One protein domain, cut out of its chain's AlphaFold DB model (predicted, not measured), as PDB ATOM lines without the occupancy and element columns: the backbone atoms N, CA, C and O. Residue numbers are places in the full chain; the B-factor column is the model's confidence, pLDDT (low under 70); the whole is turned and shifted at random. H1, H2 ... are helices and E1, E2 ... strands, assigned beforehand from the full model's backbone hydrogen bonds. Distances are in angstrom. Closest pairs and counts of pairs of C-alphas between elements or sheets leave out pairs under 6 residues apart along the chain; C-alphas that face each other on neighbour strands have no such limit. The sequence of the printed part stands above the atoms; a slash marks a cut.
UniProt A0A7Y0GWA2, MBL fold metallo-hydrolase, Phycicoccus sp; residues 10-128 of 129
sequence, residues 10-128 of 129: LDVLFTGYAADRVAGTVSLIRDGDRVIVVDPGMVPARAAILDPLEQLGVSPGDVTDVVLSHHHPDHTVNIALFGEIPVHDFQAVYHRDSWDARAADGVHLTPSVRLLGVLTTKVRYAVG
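AT A GLANCE: This is residues 10 to 128 of the 129 residues of the protein "MBL fold metallo-hydrolase" of Phycicoccus sp (UniProt A0A7Y0GWA2). Two sheets lie face to face with their strands crossed, E1 to E4 in the larger and E7 to E9 in the smaller; H1 covers the larger sheet's other face over E1 and E2, and the hairpin E5 and E6 lies beyond E4. The printed part has 119 residues, with three named helices and nine named strands in the order E1 E2 E3 H1 E4 H2 H3 E5 E6 E7 E8 E9. The larger sheet, E1 E2 E3 E4, is mixed; E7 E8 E9 and E5 E6 are antiparallel. The class is mixed, helices and strands, with 59 residues in named elements, under half. It is compact and rounded, with a radius of gyration of the C-alphas of 13.5 A and spans of 33 by 33 by 31 A.

IN THESE COORDINATES: E1 is residues 10 to 14, 12.2 A, from C-alpha 10 at (373.974, 256.159, 324.529). E2 is residues 26 to 31, 17.0 A; E3 is 34 to 38, 12.6 A; E4 is 65 to 67, 6.6 A. H1 is residues 47 to 55, 11.5 A, from C-alpha 47 at (361.174, 265.246, 313.419). H2 is residues 73 to 76, 5.0 A, and H3 is 79 to 82, 6.3 A. E5 is residues 92 to 95, 9.9 A, and E6 is 98 to 101, 9.6 A. E7 is residues 108 to 110, 5.1 A; E8 is 113 to 118, 16.2 A; E9 is 122 to 127, 17.2 A, to C-alpha 127 at (375.617, 253.853, 331.458).

HOW THE PARTS SIT: E1, E2 and E3 form a meander, each strand the antiparallel neighbour of the one before, with N 11 and O 28 at 2.9 A and N 29 and O 36 at 2.8 A. E3, H1 and E4 form a strand-helix-strand unit, two parallel neighbour strands with a helix between, its crossover right-handed; N 67 and O 37 are 2.9 A apart. H1 is on this sheet at a height of 8.9 A, along the strands; the closest C-alphas of E1 and H1 are Leu 13 and Pro 52, 5.6 A. H2 and H3 only graze the sheet. The sandwich, two sheets face to face, pairs it with the meander E7 E8 E9 at 10.8 A, strands at 44 degrees; N 109 and O 113 are 2.9 A apart, N 116 and O 124 2.8 A. In the hairpin E5 and E6, N 93 and O 100 are 2.9 A apart; residues 87 to 88 pair with both E4 and E5. H1 has 4 of 5 O i to N i+4 pairs within hydrogen-bond range; H2 and H3 are too short for one.

THE WHOLE: The C-alphas farthest apart, of Asp 20 and Pro 111, are 39.9 A apart. The printed part has no cut. The link from E1 to E2 is long. Residues 118 to 123 are under 70 in pLDDT.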
ATOM      1  N   LEU A  10     374.722 254.913 324.419       97.62
ATOM      2  CA  LEU A  10     373.974 256.159 324.529       97.62
ATOM      3  C   LEU A  10     374.220 257.015 323.294       97.62
ATOM      4  O   LEU A  10     375.370 257.256 322.930       97.62
ATOM      5  N   ASP A  11     373.137 257.519 322.724       98.62
ATOM      6  CA  ASP A  11     373.132 258.471 321.625       98.62
ATOM      7  C   ASP A  11     372.308 259.700 322.050       98.62
ATOM      8  O   ASP A  11     371.235 259.563 322.638       98.62
ATOM      9  N   VAL A  12     372.793 260.913 321.775       98.56
ATOM     10  CA  VAL A  12     371.996 262.137 321.961       98.56
ATOM     11  C   VAL A  12     371.217 262.377 320.673       98.56
ATOM     12  O   VAL A  12     371.820 262.651 319.639       98.56
ATOM     13  N   LEU A  13     369.888 262.268 320.735       98.69
ATOM     14  CA  LEU A  13     369.011 262.511 319.586       98.69
ATOM     15  C   LEU A  13     368.861 264.012 319.325       98.69
ATOM     16  O   LEU A  13     368.872 264.457 318.181       98.69
ATOM     17  N   PHE A  14     368.753 264.796 320.399       98.69
ATOM     18  CA  PHE A  14     368.578 266.240 320.327       98.69
ATOM     19  C   PHE A  14     369.235 266.934 321.522       98.69
ATOM     20  O   PHE A  14     368.990 266.561 322.669       98.69
ATOM     21  N   THR A  15     370.040 267.967 321.267       98.38
ATOM     22  CA  THR A  15     370.657 268.791 322.319       98.38
ATOM     23  C   THR A  15     369.730 269.942 322.696       98.38
ATOM     24  O   THR A  15     369.420 270.792 321.862       98.38
ATOM     25  N   GLY A  16     369.321 269.981 323.964       97.44
ATOM     26  CA  GLY A  16     368.453 271.020 324.500       97.44
ATOM     27  C   GLY A  16     369.104 272.402 324.576       97.44
ATOM     28  O   GLY A  16     370.322 272.566 324.479       97.44
ATOM     29  N   TYR A  17     368.268 273.411 324.791       97.50
ATOM     30  CA  TYR A  17     368.674 274.799 324.979       97.50
ATOM     31  C   TYR A  17     367.704 275.521 325.919       97.50
ATOM     32  O   TYR A  17     366.520 275.189 325.997       97.50
ATOM     33  N   ALA A  18     368.206 276.546 326.607       95.44
ATOM     34  CA  ALA A  18     367.414 277.429 327.455       95.44
ATOM     35  C   ALA A  18     367.909 278.873 327.293       95.44
ATOM     36  O   ALA A  18     368.944 279.255 327.837       95.44
ATOM     37  N   ALA A  19     367.181 279.648 326.491       91.88
ATOM     38  CA  ALA A  19     367.393 281.077 326.261       91.88
ATOM     39  C   ALA A  19     366.030 281.712 325.921       91.88
ATOM     40  O   ALA A  19     365.065 281.499 326.649       91.88
ATOM     41  N   ASP A  20     365.906 282.400 324.782       95.62
ATOM     42  CA  ASP A  20     364.625 282.933 324.280       95.62
ATOM     43  C   ASP A  20     363.608 281.832 323.919       95.62
ATOM     44  O   ASP A  20     362.412 282.082 323.769       95.62
ATOM     45  N   ARG A  21     364.089 280.596 323.745       97.12
ATOM     46  CA  ARG A  21     363.293 279.377 323.563       97.12
ATOM     47  C   ARG A  21     363.790 278.306 324.527       97.12
ATOM     48  O   ARG A  21     364.926 278.373 325.002       97.12
ATOM     49  N   VAL A  22     362.953 277.301 324.763       96.81
ATOM     50  CA  VAL A  22     363.255 276.175 325.653       96.81
ATOM     51  C   VAL A  22     363.020 274.859 324.919       96.81
ATOM     52  O   VAL A  22     362.006 274.702 324.237       96.81
ATOM     53  N   ALA A  23     363.970 273.938 325.052       97.94
ATOM     54  CA  ALA A  23     363.854 272.550 324.627       97.94
ATOM     55  C   ALA A  23     364.753 271.667 325.505       97.94
ATOM     56  O   ALA A  23     365.886 272.055 325.800       97.94
ATOM     57  N   GLY A  24     364.259 270.497 325.909       96.25
ATOM     58  CA  GLY A  24     365.032 269.528 326.685       96.25
ATOM     59  C   GLY A  24     365.969 268.713 325.796       96.25
ATOM     60  O   GLY A  24     365.737 268.565 324.597       96.25
ATOM     61  N   THR A  25     367.045 268.186 326.378       98.44
ATOM     62  CA  THR A  25     367.885 267.193 325.695       98.44
ATOM     63  C   THR A  25     367.146 265.864 325.643       98.44
ATOM     64  O   THR A  25     366.688 265.391 326.679       98.44
ATOM     65  N   VAL A  26     367.104 265.243 324.465       98.81
ATOM     66  CA  VAL A  26     366.521 263.913 324.258       98.81
ATOM     67  C   VAL A  26     367.643 262.925 323.970       98.81
ATOM     68  O   VAL A  26     368.450 263.146 323.062       98.81
ATOM     69  N   SER A  27     367.679 261.824 324.715       98.75
ATOM     70  CA  SER A  27     368.692 260.773 324.555       98.75
ATOM     71  C   SER A  27     368.049 259.420 324.275       98.75
ATOM     72  O   SER A  27     366.950 259.135 324.747       98.75
ATOM     73  N   LEU A  28     368.773 258.569 323.558       98.81
ATOM     74  CA  LEU A  28     368.466 257.163 323.342       98.81
ATOM     75  C   LEU A  28     369.500 256.307 324.071       98.81
ATOM     76  O   LEU A  28     370.702 256.533 323.938       98.81
ATOM     77  N   ILE A  29     369.043 255.295 324.802       98.62
ATOM     78  CA  ILE A  29     369.891 254.261 325.394       98.62
ATOM     79  C   ILE A  29     369.475 252.910 324.817       98.62
ATOM     80  O   ILE A  29     368.296 252.570 324.819       98.62
ATOM     81  N   ARG A  30     370.440 252.123 324.339       98.00
ATOM     82  CA  ARG A  30     370.212 250.767 323.820       98.00
ATOM     83  C   ARG A  30     371.062 249.769 324.577       98.00
ATOM     84  O   ARG A  30     372.273 249.963 324.669       98.00
ATOM     85  N   ASP A  31     370.446 248.711 325.091       97.12
ATOM     86  CA  ASP A  31     371.146 247.636 325.788       97.12
ATOM     87  C   ASP A  31     370.375 246.309 325.726       97.12
ATOM     88  O   ASP A  31     369.315 246.166 326.337       97.12
ATOM     89  N   GLY A  32     370.911 245.328 324.994       94.19
ATOM     90  CA  GLY A  32     370.195 244.085 324.696       94.19
ATOM     91  C   GLY A  32     368.860 244.377 324.005       94.19
ATOM     92  O   GLY A  32     368.829 245.111 323.020       94.19
ATOM     93  N   ASP A  33     367.772 243.853 324.569       95.44
ATOM     94  CA  ASP A  33     366.407 244.052 324.062       95.44
ATOM     95  C   ASP A  33     365.748 245.344 324.589       95.44
ATOM     96  O   ASP A  33     364.561 245.560 324.365       95.44
ATOM     97  N   ARG A  34     366.477 246.196 325.330       97.69
ATOM     98  CA  ARG A  34     365.957 247.476 325.838       97.69
ATOM     99  C   ARG A  34     366.338 248.632 324.925       97.69
ATOM    100  O   ARG A  34     367.516 248.834 324.619       97.69
ATOM    101  N   VAL A  35     365.338 249.435 324.581       98.62
ATOM    102  CA  VAL A  35     365.454 250.668 323.797       98.62
ATOM    103  C   VAL A  35     364.755 251.765 324.591       98.62
ATOM    104  O   VAL A  35     363.533 251.805 324.676       98.62
ATOM    105  N   ILE A  36     365.531 252.632 325.229       98.81
ATOM    106  CA  ILE A  36     365.037 253.569 326.237       98.81
ATOM    107  C   ILE A  36     365.192 254.987 325.705       98.81
ATOM    108  O   ILE A  36     366.310 255.415 325.408       98.81
ATOM    109  N   VAL A  37     364.096 255.737 325.632       98.81
ATOM    110  CA  VAL A  37     364.144 257.175 325.341       98.81
ATOM    111  C   VAL A  37     364.091 257.957 326.645       98.81
ATOM    112  O   VAL A  37     363.278 257.678 327.524       98.81
ATOM    113  N   VAL A  38     364.962 258.950 326.785       98.75
ATOM    114  CA  VAL A  38     365.012 259.810 327.968       98.75
ATOM    115  C   VAL A  38     364.555 261.216 327.609       98.75
ATOM    116  O   VAL A  38     365.056 261.791 326.645       98.75
ATOM    117  N   ASP A  39     363.638 261.753 328.415       98.56
ATOM    118  CA  ASP A  39     363.132 263.128 328.349       98.56
ATOM    119  C   ASP A  39     362.619 263.578 326.968       98.56
ATOM    120  O   ASP A  39     363.044 264.621 326.466       98.56
ATOM    121  N   PRO A  40     361.690 262.846 326.323       98.50
ATOM    122  CA  PRO A  40     361.114 263.266 325.051       98.50
ATOM    123  C   PRO A  40     360.134 264.430 325.257       98.50
ATOM    124  O   PRO A  40     358.919 264.270 325.161       98.50
ATOM    125  N   GLY A  41     360.640 265.619 325.569       98.00
ATOM    126  CA  GLY A  41     359.832 266.810 325.790       98.00
ATOM    127  C   GLY A  41     359.822 267.780 324.619       98.00
ATOM    128  O   GLY A  41     359.801 267.368 323.460       98.00
ATOM    129  N   MET A  42     359.753 269.080 324.909       98.50
ATOM    130  CA  MET A  42     359.687 270.126 323.884       98.50
ATOM    131  C   MET A  42     360.923 270.120 322.978       98.50
ATOM    132  O   MET A  42     362.054 270.138 323.451       98.50
ATOM    133  N   VAL A  43     360.671 270.181 321.670       98.38
ATOM    134  CA  VAL A  43     361.644 270.303 320.574       98.38
ATOM    135  C   VAL A  43     361.030 271.182 319.468       98.38
ATOM    136  O   VAL A  43     359.804 271.320 319.434       98.38
ATOM    137  N   PRO A  44     361.813 271.768 318.537       98.25
ATOM    138  CA  PRO A  44     361.275 272.601 317.451       98.25
ATOM    139  C   PRO A  44     360.219 271.908 316.578       98.25
ATOM    140  O   PRO A  44     359.291 272.550 316.094       98.25
ATOM    141  N   ALA A  45     360.380 270.602 316.366       98.38
ATOM    142  CA  ALA A  45     359.457 269.734 315.649       98.38
ATOM    143  C   ALA A  45     359.695 268.284 316.089       98.38
ATOM    144  O   ALA A  45     360.824 267.926 316.415       98.38
ATOM    145  N   ARG A  46     358.670 267.423 316.036       98.62
ATOM    146  CA  ARG A  46     358.805 265.985 316.362       98.62
ATOM    147  C   ARG A  46     359.880 265.277 315.533       98.62
ATOM    148  O   ARG A  46     360.538 264.382 316.047       98.62
ATOM    149  N   ALA A  47     360.099 265.723 314.294       98.62
ATOM    150  CA  ALA A  47     361.174 265.246 313.419       98.62
ATOM    151  C   ALA A  47     362.569 265.356 314.066       98.62
ATOM    152  O   ALA A  47     363.415 264.500 313.853       98.62
ATOM    153  N   ALA A  48     362.788 266.336 314.954       98.69
ATOM    154  CA  ALA A  48     364.043 266.467 315.696       98.69
ATOM    155  C   ALA A  48     364.322 265.289 316.654       98.69
ATOM    156  O   ALA A  48     365.446 265.147 317.122       98.69
ATOM    157  N   ILE A  49     363.313 264.466 316.955       98.75
ATOM    158  CA  ILE A  49     363.444 263.211 317.706       98.75
ATOM    159  C   ILE A  49     363.380 262.017 316.747       98.75
ATOM    160  O   ILE A  49     364.194 261.106 316.854       98.75
ATOM    161  N   LEU A  50     362.414 262.015 315.824       98.81
ATOM    162  CA  LEU A  50     362.114 260.860 314.971       98.81
ATOM    163  C   LEU A  50     363.194 260.594 313.913       98.81
ATOM    164  O   LEU A  50     363.594 259.447 313.747       98.81
ATOM    165  N   ASP A  51     363.709 261.630 313.251       98.75
ATOM    166  CA  ASP A  51     364.709 261.481 312.191       98.75
ATOM    167  C   ASP A  51     366.037 260.888 312.715       98.75
ATOM    168  O   ASP A  51     366.534 259.932 312.116       98.75
ATOM    169  N   PRO A  52     366.643 261.376 313.825       98.75
ATOM    170  CA  PRO A  52     367.852 260.748 314.364       98.75
ATOM    171  C   PRO A  52     367.592 259.342 314.924       98.75
ATOM    172  O   PRO A  52     368.487 258.500 314.871       98.75
ATOM    173  N   LEU A  53     366.385 259.056 315.427       98.56
ATOM    174  CA  LEU A  53     365.998 257.707 315.850       98.56
ATOM    175  C   LEU A  53     366.023 256.735 314.654       98.56
ATOM    176  O   LEU A  53     366.675 255.690 314.715       98.56
ATOM    177  N   GLU A  54     365.400 257.129 313.540       98.62
ATOM    178  CA  GLU A  54     365.368 256.356 312.295       98.62
ATOM    179  C   GLU A  54     366.776 256.154 311.714       98.62
ATOM    180  O   GLU A  54     367.130 255.042 311.321       98.62
ATOM    181  N   GLN A  55     367.628 257.187 311.732       98.62
ATOM    182  CA  GLN A  55     369.032 257.087 311.299       98.62
ATOM    183  C   GLN A  55     369.843 256.069 312.112       98.62
ATOM    184  O   GLN A  55     370.797 255.480 311.599       98.62
ATOM    185  N   LEU A  56     369.467 255.837 313.372       98.50
ATOM    186  CA  LEU A  56     370.067 254.824 314.243       98.50
ATOM    187  C   LEU A  56     369.442 253.430 314.064       98.50
ATOM    188  O   LEU A  56     369.842 252.499 314.774       98.50
ATOM    189  N   GLY A  57     368.506 253.282 313.120       98.31
ATOM    190  CA  GLY A  57     367.801 252.042 312.804       98.31
ATOM    191  C   GLY A  57     366.729 251.668 313.825       98.31
ATOM    192  O   GLY A  57     366.445 250.485 313.983       98.31
ATOM    193  N   VAL A  58     366.186 252.649 314.551       98.50
ATOM    194  CA  VAL A  58     365.173 252.450 315.592       98.50
ATOM    195  C   VAL A  58     363.888 253.155 315.171       98.50
ATOM    196  O   VAL A  58     363.886 254.350 314.881       98.50
ATOM    197  N   SER A  59     362.777 252.427 315.140       98.25
ATOM    198  CA  SER A  59     361.451 253.015 314.974       98.25
ATOM    199  C   SER A  59     360.857 253.395 316.337       98.25
ATOM    200  O   SER A  59     361.240 252.828 317.363       98.25
ATOM    201  N   PRO A  60     359.874 254.311 316.396       98.38
ATOM    202  CA  PRO A  60     359.208 254.633 317.658       98.38
ATOM    203  C   PRO A  60     358.546 253.424 318.332       98.38
ATOM    204  O   PRO A  60     358.452 253.399 319.554       98.38
ATOM    205  N   GLY A  61     358.116 252.425 317.552       98.31
ATOM    206  CA  GLY A  61     357.520 251.189 318.065       98.31
ATOM    207  C   GLY A  61     358.524 250.197 318.657       98.31
ATOM    208  O   GLY A  61     358.106 249.266 319.337       98.31
ATOM    209  N   ASP A  62     359.826 250.397 318.430       98.25
ATOM    210  CA  ASP A  62     360.885 249.582 319.037       98.25
ATOM    211  C   ASP A  62     361.257 250.072 320.443       98.25
ATOM    212  O   ASP A  62     361.947 249.365 321.176       98.25
ATOM    213  N   VAL A  63     360.835 251.286 320.825       98.75
ATOM    214  CA  VAL A  63     361.114 251.862 322.146       98.75
ATOM    215  C   VAL A  63     360.357 251.074 323.207       98.75
ATOM    216  O   VAL A  63     359.142 250.922 323.140       98.75
ATOM    217  N   THR A  64     361.084 250.573 324.199       98.75
ATOM    218  CA  THR A  64     360.548 249.703 325.248       98.75
ATOM    219  C   THR A  64     360.194 250.456 326.516       98.75
ATOM    220  O   THR A  64     359.325 250.011 327.257       98.75
ATOM    221  N   ASP A  65     360.873 251.572 326.791       98.69
ATOM    222  CA  ASP A  65     360.693 252.340 328.019       98.69
ATOM    223  C   ASP A  65     360.978 253.831 327.772       98.69
ATOM    224  O   ASP A  65     361.838 254.201 326.966       98.69
ATOM    225  N   VAL A  66     360.295 254.695 328.520       98.75
ATOM    226  CA  VAL A  66     360.645 256.114 328.637       98.75
ATOM    227  C   VAL A  66     361.109 256.393 330.055       98.75
ATOM    228  O   VAL A  66     360.492 255.954 331.022       98.75
ATOM    229  N   VAL A  67     362.191 257.151 330.199       98.50
ATOM    230  CA  VAL A  67     362.649 257.656 331.496       98.50
ATOM    231  C   VAL A  67     362.475 259.165 331.516       98.50
ATOM    232  O   VAL A  67     362.930 259.858 330.610       98.50
ATOM    233  N   LEU A  68     361.836 259.665 332.567       97.69
ATOM    234  CA  LEU A  68     361.685 261.086 332.825       97.69
ATOM    235  C   LEU A  68     362.634 261.493 333.940       97.69
ATOM    236  O   LEU A  68     362.573 260.970 335.055       97.69
ATOM    237  N   SER A  69     363.485 262.471 333.660       95.06
ATOM    238  CA  SER A  69     364.249 263.146 334.691       95.06
ATOM    239  C   SER A  69     363.307 263.874 335.636       95.06
ATOM    240  O   SER A  69     363.498 263.755 336.834       95.06
ATOM    241  N   HIS A  70     362.293 264.588 335.138       94.00
ATOM    242  CA  HIS A  70     361.230 265.231 335.920       94.00
ATOM    243  C   HIS A  70     360.058 265.658 335.013       94.00
ATOM    244  O   HIS A  70     360.104 265.487 333.799       94.00
ATOM    245  N   HIS A  71     359.004 266.233 335.599       94.44
ATOM    246  CA  HIS A  71     357.700 266.427 334.940       94.44
ATOM    247  C   HIS A  71     357.467 267.794 334.277       94.44
ATOM    248  O   HIS A  71     356.321 268.207 334.103       94.44
ATOM    249  N   HIS A  72     358.513 268.529 333.899       96.06
ATOM    250  CA  HIS A  72     358.300 269.753 333.123       96.06
ATOM    251  C   HIS A  72     358.014 269.450 331.637       96.06
ATOM    252  O   HIS A  72     358.473 268.431 331.117       96.06
ATOM    253  N   PRO A  73     357.270 270.319 330.920       97.19
ATOM    254  CA  PRO A  73     356.902 270.085 329.519       97.19
ATOM    255  C   PRO A  73     358.091 269.877 328.572       97.19
ATOM    256  O   PRO A  73     358.007 269.107 327.614       97.19
ATOM    257  N   ASP A  74     359.222 270.527 328.844       96.38
ATOM    258  CA  ASP A  74     360.476 270.352 328.114       96.38
ATOM    259  C   ASP A  74     361.082 268.950 328.249       96.38
ATOM    260  O   ASP A  74     361.961 268.622 327.461       96.38
ATOM    261  N   HIS A  75     360.518 268.088 329.105       97.75
ATOM    262  CA  HIS A  75     360.879 266.674 329.251       97.75
ATOM    263  C   HIS A  75     359.744 265.680 328.913       97.75
ATOM    264  O   HIS A  75     360.022 264.501 328.716       97.75
ATOM    265  N   THR A  76     358.476 266.115 328.812       98.00
ATOM    266  CA  THR A  76     357.316 265.188 328.765       98.00
ATOM    267  C   THR A  76     356.395 265.291 327.544       98.00
ATOM    268  O   THR A  76     355.657 264.350 327.252       98.00
ATOM    269  N   VAL A  77     356.401 266.405 326.806       98.06
ATOM    270  CA  VAL A  77     355.389 266.699 325.764       98.06
ATOM    271  C   VAL A  77     355.285 265.649 324.641       98.06
ATOM    272  O   VAL A  77     354.224 265.521 324.029       98.06
ATOM    273  N   ASN A  78     356.341 264.884 324.361       98.62
ATOM    274  CA  ASN A  78     356.398 263.900 323.278       98.62
ATOM    275  C   ASN A  78     356.472 262.433 323.755       98.62
ATOM    276  O   ASN A  78     356.781 261.558 322.950       98.62
ATOM    277  N   ILE A  79     356.122 262.123 325.012       98.56
ATOM    278  CA  ILE A  79     356.037 260.730 325.511       98.56
ATOM    279  C   ILE A  79     355.151 259.855 324.607       98.56
ATOM    280  O   ILE A  79     355.511 258.730 324.275       98.56
ATOM    281  N   ALA A  80     354.019 260.394 324.145       97.38
ATOM    282  CA  ALA A  80     353.038 259.660 323.344       97.38
ATOM    283  C   ALA A  80     353.531 259.239 321.941       97.38
ATOM    284  O   ALA A  80     352.797 258.564 321.224       97.38
ATOM    285  N   LEU A  81     354.751 259.614 321.530       98.31
ATOM    286  CA  LEU A  81     355.346 259.132 320.278       98.31
ATOM    287  C   LEU A  81     355.676 257.630 320.306       98.31
ATOM    288  O   LEU A  81     355.777 257.031 319.240       98.31
ATOM    289  N   PHE A  82     355.838 257.033 321.491       98.12
ATOM    290  CA  PHE A  82     356.414 255.691 321.671       98.12
ATOM    291  C   PHE A  82     355.395 254.612 322.077       98.12
ATOM    292  O   PHE A  82     355.766 253.511 322.465       98.12
ATOM    293  N   GLY A  83     354.096 254.913 321.981       94.06
ATOM    294  CA  GLY A  83     353.023 253.966 322.298       94.06
ATOM    295  C   GLY A  83     352.741 253.794 323.797       94.06
ATOM    296  O   GLY A  83     353.097 254.631 324.624       94.06
ATOM    297  N   GLU A  84     352.035 252.713 324.140       96.69
ATOM    298  CA  GLU A  84     351.659 252.364 325.517       96.69
ATOM    299  C   GLU A  84     352.768 251.549 326.195       96.69
ATOM    300  O   GLU A  84     352.663 250.332 326.343       96.69
ATOM    301  N   ILE A  85     353.846 252.226 326.578       97.81
ATOM    302  CA  ILE A  85     355.021 251.616 327.211       97.81
ATOM    303  C   ILE A  85     355.223 252.117 328.647       97.81
ATOM    304  O   ILE A  85     354.665 253.154 329.019       97.81
ATOM    305  N   PRO A  86     356.002 251.402 329.478       98.19
ATOM    306  CA  PRO A  86     356.391 251.883 330.794       98.19
ATOM    307  C   PRO A  86     357.091 253.246 330.739       98.19
ATOM    308  O   PRO A  86     358.049 253.451 329.991       98.19
ATOM    309  N   VAL A  87     356.634 254.164 331.587       98.50
ATOM    310  CA  VAL A  87     357.266 255.463 331.825       98.50
ATOM    311  C   VAL A  87     357.790 255.482 333.255       98.50
ATOM    312  O   VAL A  87     357.028 255.325 334.204       98.50
ATOM    313  N   HIS A  88     359.094 255.657 333.420       97.75
ATOM    314  CA  HIS A  88     359.757 255.691 334.718       97.75
ATOM    315  C   HIS A  88     360.014 257.129 335.155       97.75
ATOM    316  O   HIS A  88     360.607 257.902 334.403       97.75
ATOM    317  N   ASP A  89     359.657 257.461 336.391       95.44
ATOM    318  CA  ASP A  89     360.091 258.693 337.047       95.44
ATOM    319  C   ASP A  89     360.798 258.379 338.378       95.44
ATOM    320  O   ASP A  89     361.218 257.247 338.628       95.44
ATOM    321  N   PHE A  90     360.990 259.391 339.230       93.44
ATOM    322  CA  PHE A  90     361.729 259.243 340.483       93.44
ATOM    323  C   PHE A  90     360.996 258.414 341.551       93.44
ATOM    324  O   PHE A  90     361.653 257.927 342.475       93.44
ATOM    325  N   GLN A  91     359.674 258.259 341.453       93.31
ATOM    326  CA  GLN A  91     358.815 257.675 342.490       93.31
ATOM    327  C   GLN A  91     357.965 256.500 342.010       93.31
ATOM    328  O   GLN A  91     357.438 255.773 342.855       93.31
ATOM    329  N   ALA A  92     357.782 256.320 340.705       95.62
ATOM    330  CA  ALA A  92     356.856 255.348 340.158       95.62
ATOM    331  C   ALA A  92     357.226 254.880 338.746       95.62
ATOM    332  O   ALA A  92     358.097 255.418 338.055       95.62
ATOM    333  N   VAL A  93     356.520 253.834 338.328       97.81
ATOM    334  CA  VAL A  93     356.372 253.445 336.929       97.81
ATOM    335  C   VAL A  93     354.913 253.626 336.537       97.81
ATOM    336  O   VAL A  93     354.018 253.194 337.265       97.81
ATOM    337  N   TYR A  94     354.689 254.263 335.395       97.44
ATOM    338  CA  TYR A  94     353.372 254.447 334.801       97.44
ATOM    339  C   TYR A  94     353.221 253.540 333.598       97.44
ATOM    340  O   TYR A  94     354.130 253.451 332.770       97.44
ATOM    341  N   HIS A  95     352.066 252.904 333.469       97.06
ATOM    342  CA  HIS A  95     351.719 252.165 332.268       97.06
ATOM    343  C   HIS A  95     350.201 252.170 332.095       97.06
ATOM    344  O   HIS A  95     349.468 251.634 332.924       97.06
ATOM    345  N   ARG A  96     349.725 252.789 331.009       94.69
ATOM    346  CA  ARG A  96     348.301 253.107 330.809       94.69
ATOM    347  C   ARG A  96     347.755 253.937 331.978       94.69
ATOM    348  O   ARG A  96     348.166 255.078 332.154       94.69
ATOM    349  N   ASP A  97     346.844 253.369 332.755       96.31
ATOM    350  CA  ASP A  97     346.220 253.943 333.941       96.31
ATOM    351  C   ASP A  97     346.820 253.411 335.257       96.31
ATOM    352  O   ASP A  97     346.348 253.786 336.333       96.31
ATOM    353  N   SER A  98     347.870 252.575 335.205       97.75
ATOM    354  CA  SER A  98     348.551 252.080 336.405       97.75
ATOM    355  C   SER A  98     349.557 253.084 336.969       97.75
ATOM    356  O   SER A  98     350.265 253.788 336.241       97.75
ATOM    357  N   TRP A  99     349.635 253.108 338.301       97.44
ATOM    358  CA  TRP A  99     350.649 253.815 339.074       97.44
ATOM    359  C   TRP A  99     351.319 252.821 340.018       97.44
ATOM    360  O   TRP A  99     350.779 252.485 341.074       97.44
ATOM    361  N   ASP A 100     352.518 252.375 339.661       97.56
ATOM    362  CA  ASP A 100     353.280 251.416 340.451       97.56
ATOM    363  C   ASP A 100     354.377 252.150 341.226       97.56
ATOM    364  O   ASP A 100     355.436 252.481 340.687       97.56
ATOM    365  N   ALA A 101     354.111 252.446 342.503       96.50
ATOM    366  CA  ALA A 101     355.034 253.187 343.360       96.50
ATOM    367  C   ALA A 101     356.353 252.419 343.552       96.50
ATOM    368  O   ALA A 101     356.393 251.331 344.129       96.50
ATOM    369  N   ARG A 102     357.451 253.009 343.076       93.62
ATOM    370  CA  ARG A 102     358.805 252.461 343.111       93.62
ATOM    371  C   ARG A 102     359.820 253.592 342.966       93.62
ATOM    372  O   ARG A 102     359.957 254.163 341.887       93.62
ATOM    373  N   ALA A 103     360.584 253.864 344.022       93.06
ATOM    374  CA  ALA A 103     361.687 254.820 343.954       93.06
ATOM    375  C   ALA A 103     362.705 254.417 342.872       93.06
ATOM    376  O   ALA A 103     363.036 253.239 342.736       93.06
ATOM    377  N   ALA A 104     363.209 255.392 342.114       92.50
ATOM    378  CA  ALA A 104     364.149 255.131 341.024       92.50
ATOM    379  C   ALA A 104     365.550 254.721 341.500       92.50
ATOM    380  O   ALA A 104     366.260 254.031 340.776       92.50
ATOM    381  N   ASP A 105     365.974 255.167 342.684       93.31
ATOM    382  CA  ASP A 105     367.363 255.008 343.111       93.31
ATOM    383  C   ASP A 105     367.772 253.536 343.237       93.31
ATOM    384  O   ASP A 105     367.133 252.746 343.932       93.31
ATOM    385  N   GLY A 106     368.833 253.160 342.524       91.38
ATOM    386  CA  GLY A 106     369.341 251.791 342.507       91.38
ATOM    387  C   GLY A 106     368.572 250.831 341.595       91.38
ATOM    388  O   GLY A 106     368.981 249.678 341.470       91.38
ATOM    389  N   VAL A 107     367.508 251.272 340.917       94.44
ATOM    390  CA  VAL A 107     366.781 250.427 339.962       94.44
ATOM    391  C   VAL A 107     367.642 250.165 338.733       94.44
ATOM    392  O   VAL A 107     368.086 251.091 338.058       94.44
ATOM    393  N   HIS A 108     367.817 248.892 338.399       95.19
ATOM    394  CA  HIS A 108     368.428 248.458 337.149       95.19
ATOM    395  C   HIS A 108     367.343 248.183 336.103       95.19
ATOM    396  O   HIS A 108     366.500 247.313 336.311       95.19
ATOM    397  N   LEU A 109     367.370 248.906 334.979       95.00
ATOM    398  CA  LEU A 109     366.561 248.564 333.797       95.00
ATOM    399  C   LEU A 109     367.225 247.435 332.999       95.00
ATOM    400  O   LEU A 109     366.553 246.588 332.415       95.00
ATOM    401  N   THR A 110     368.556 247.391 333.058       95.31
ATOM    402  CA  THR A 110     369.413 246.293 332.610       95.31
ATOM    403  C   THR A 110     370.631 246.198 333.543       95.31
ATOM    404  O   THR A 110     370.854 247.096 334.366       95.31
ATOM    405  N   PRO A 111     371.491 245.165 333.429       93.56
ATOM    406  CA  PRO A 111     372.762 245.146 334.154       93.56
ATOM    407  C   PRO A 111     373.639 246.388 333.901       93.56
ATOM    408  O   PRO A 111     374.320 246.843 334.821       93.56
ATOM    409  N   SER A 112     373.580 246.979 332.699       95.00
ATOM    410  CA  SER A 112     374.399 248.139 332.310       95.00
ATOM    411  C   SER A 112     373.703 249.502 332.461       95.00
ATOM    412  O   SER A 112     374.378 250.524 332.326       95.00
ATOM    413  N   VAL A 113     372.397 249.539 332.765       94.88
ATOM    414  CA  VAL A 113     371.593 250.768 332.915       94.88
ATOM    415  C   VAL A 113     370.928 250.811 334.289       94.88
ATOM    416  O   VAL A 113     370.065 249.994 334.613       94.88
ATOM    417  N   ARG A 114     371.304 251.813 335.088       95.12
ATOM    418  CA  ARG A 114     370.822 252.037 336.457       95.12
ATOM    419  C   ARG A 114     370.285 253.453 336.591       95.12
ATOM    420  O   ARG A 114     370.960 254.414 336.211       95.12
ATOM    421  N   LEU A 115     369.099 253.558 337.170       94.69
ATOM    422  CA  LEU A 115     368.477 254.811 337.554       94.69
ATOM    423  C   LEU A 115     369.034 255.269 338.908       94.69
ATOM    424  O   LEU A 115     369.275 254.475 339.817       94.69
ATOM    425  N   LEU A 116     369.276 256.568 339.012       90.44
ATOM    426  CA  LEU A 116     369.804 257.247 340.185       90.44
ATOM    427  C   LEU A 116     368.779 258.299 340.599       90.44
ATOM    428  O   LEU A 116     368.533 259.258 339.864       90.44
ATOM    429  N   GLY A 117     368.168 258.116 341.762       79.00
ATOM    430  CA  GLY A 117     367.241 259.102 342.306       79.00
ATOM    431  C   GLY A 117     368.026 260.247 342.937       79.00
ATOM    432  O   GLY A 117     369.004 260.022 343.644       79.00
ATOM    433  N   VAL A 118     367.614 261.493 342.708       64.56
ATOM    434  CA  VAL A 118     368.222 262.656 343.374       64.56
ATOM    435  C   VAL A 118     367.132 263.592 343.867       64.56
ATOM    436  O   VAL A 118     366.637 264.429 343.118       64.56
ATOM    437  N   LEU A 119     366.799 263.468 345.157       59.38
ATOM    438  CA  LEU A 119     365.723 264.209 345.832       59.38
ATOM    439  C   LEU A 119     364.349 264.038 345.146       59.38
ATOM    440  O   LEU A 119     364.213 263.430 344.089       59.38
ATOM    441  N   THR A 120     363.299 264.535 345.794       60.41
ATOM    442  CA  THR A 120     361.882 264.172 345.584       60.41
ATOM    443  C   THR A 120     361.268 264.540 344.227       60.41
ATOM    444  O   THR A 120     360.051 264.573 344.131       60.41
ATOM    445  N   THR A 121     362.047 264.881 343.198       61.41
ATOM    446  CA  THR A 121     361.503 265.229 341.871       61.41
ATOM    447  C   THR A 121     362.374 264.815 340.686       61.41
ATOM    448  O   THR A 121     361.948 265.060 339.560       61.41
ATOM    449  N   LYS A 122     363.580 264.246 340.891       69.44
ATOM    450  CA  LYS A 122     364.549 264.056 339.795       69.44
ATOM    451  C   LYS A 122     365.111 262.640 339.659       69.44
ATOM    452  O   LYS A 122     365.551 262.044 340.643       69.44
ATOM    453  N   VAL A 123     365.201 262.162 338.418       69.31
ATOM    454  CA  VAL A 123     365.957 260.968 338.002       69.31
ATOM    455  C   VAL A 123     367.195 261.377 337.214       69.31
ATOM    456  O   VAL A 123     367.161 262.264 336.363       69.31
ATOM    457  N   ARG A 124     368.304 260.693 337.482       80.19
ATOM    458  CA  ARG A 124     369.466 260.588 336.600       80.19
ATOM    459  C   ARG A 124     369.621 259.133 336.180       80.19
ATOM    460  O   ARG A 124     369.097 258.227 336.816       80.19
ATOM    461  N   TYR A 125     370.387 258.899 335.136       75.06
ATOM    462  CA  TYR A 125     370.772 257.567 334.702       75.06
ATOM    463  C   TYR A 125     372.273 257.578 334.474       75.06
ATOM    464  O   TYR A 125     372.870 258.626 334.216       75.06
ATOM    465  N   ALA A 126     372.897 256.416 334.575       72.44
ATOM    466  CA  ALA A 126     374.225 256.262 334.017       72.44
ATOM    467  C   ALA A 126     374.373 254.909 333.321       72.44
ATOM    468  O   ALA A 126     373.509 254.031 333.412       72.44
ATOM    469  N   VAL A 127     375.422 254.841 332.511       74.00
ATOM    470  CA  VAL A 127     375.617 253.853 331.458       74.00
ATOM    471  C   VAL A 127     377.046 253.340 331.573       74.00
ATOM    472  O   VAL A 127     377.980 254.136 331.530       74.00
ATOM    473  N   GLY A 128     377.204 252.022 331.708       70.75
ATOM    474  CA  GLY A 128     378.512 251.362 331.733       70.75
ATOM    475  C   GLY A 128     379.293 251.573 333.035       70.75
ATOM    476  O   GLY A 128     380.026 252.546 333.189       70.75
TER     477      GLY A 128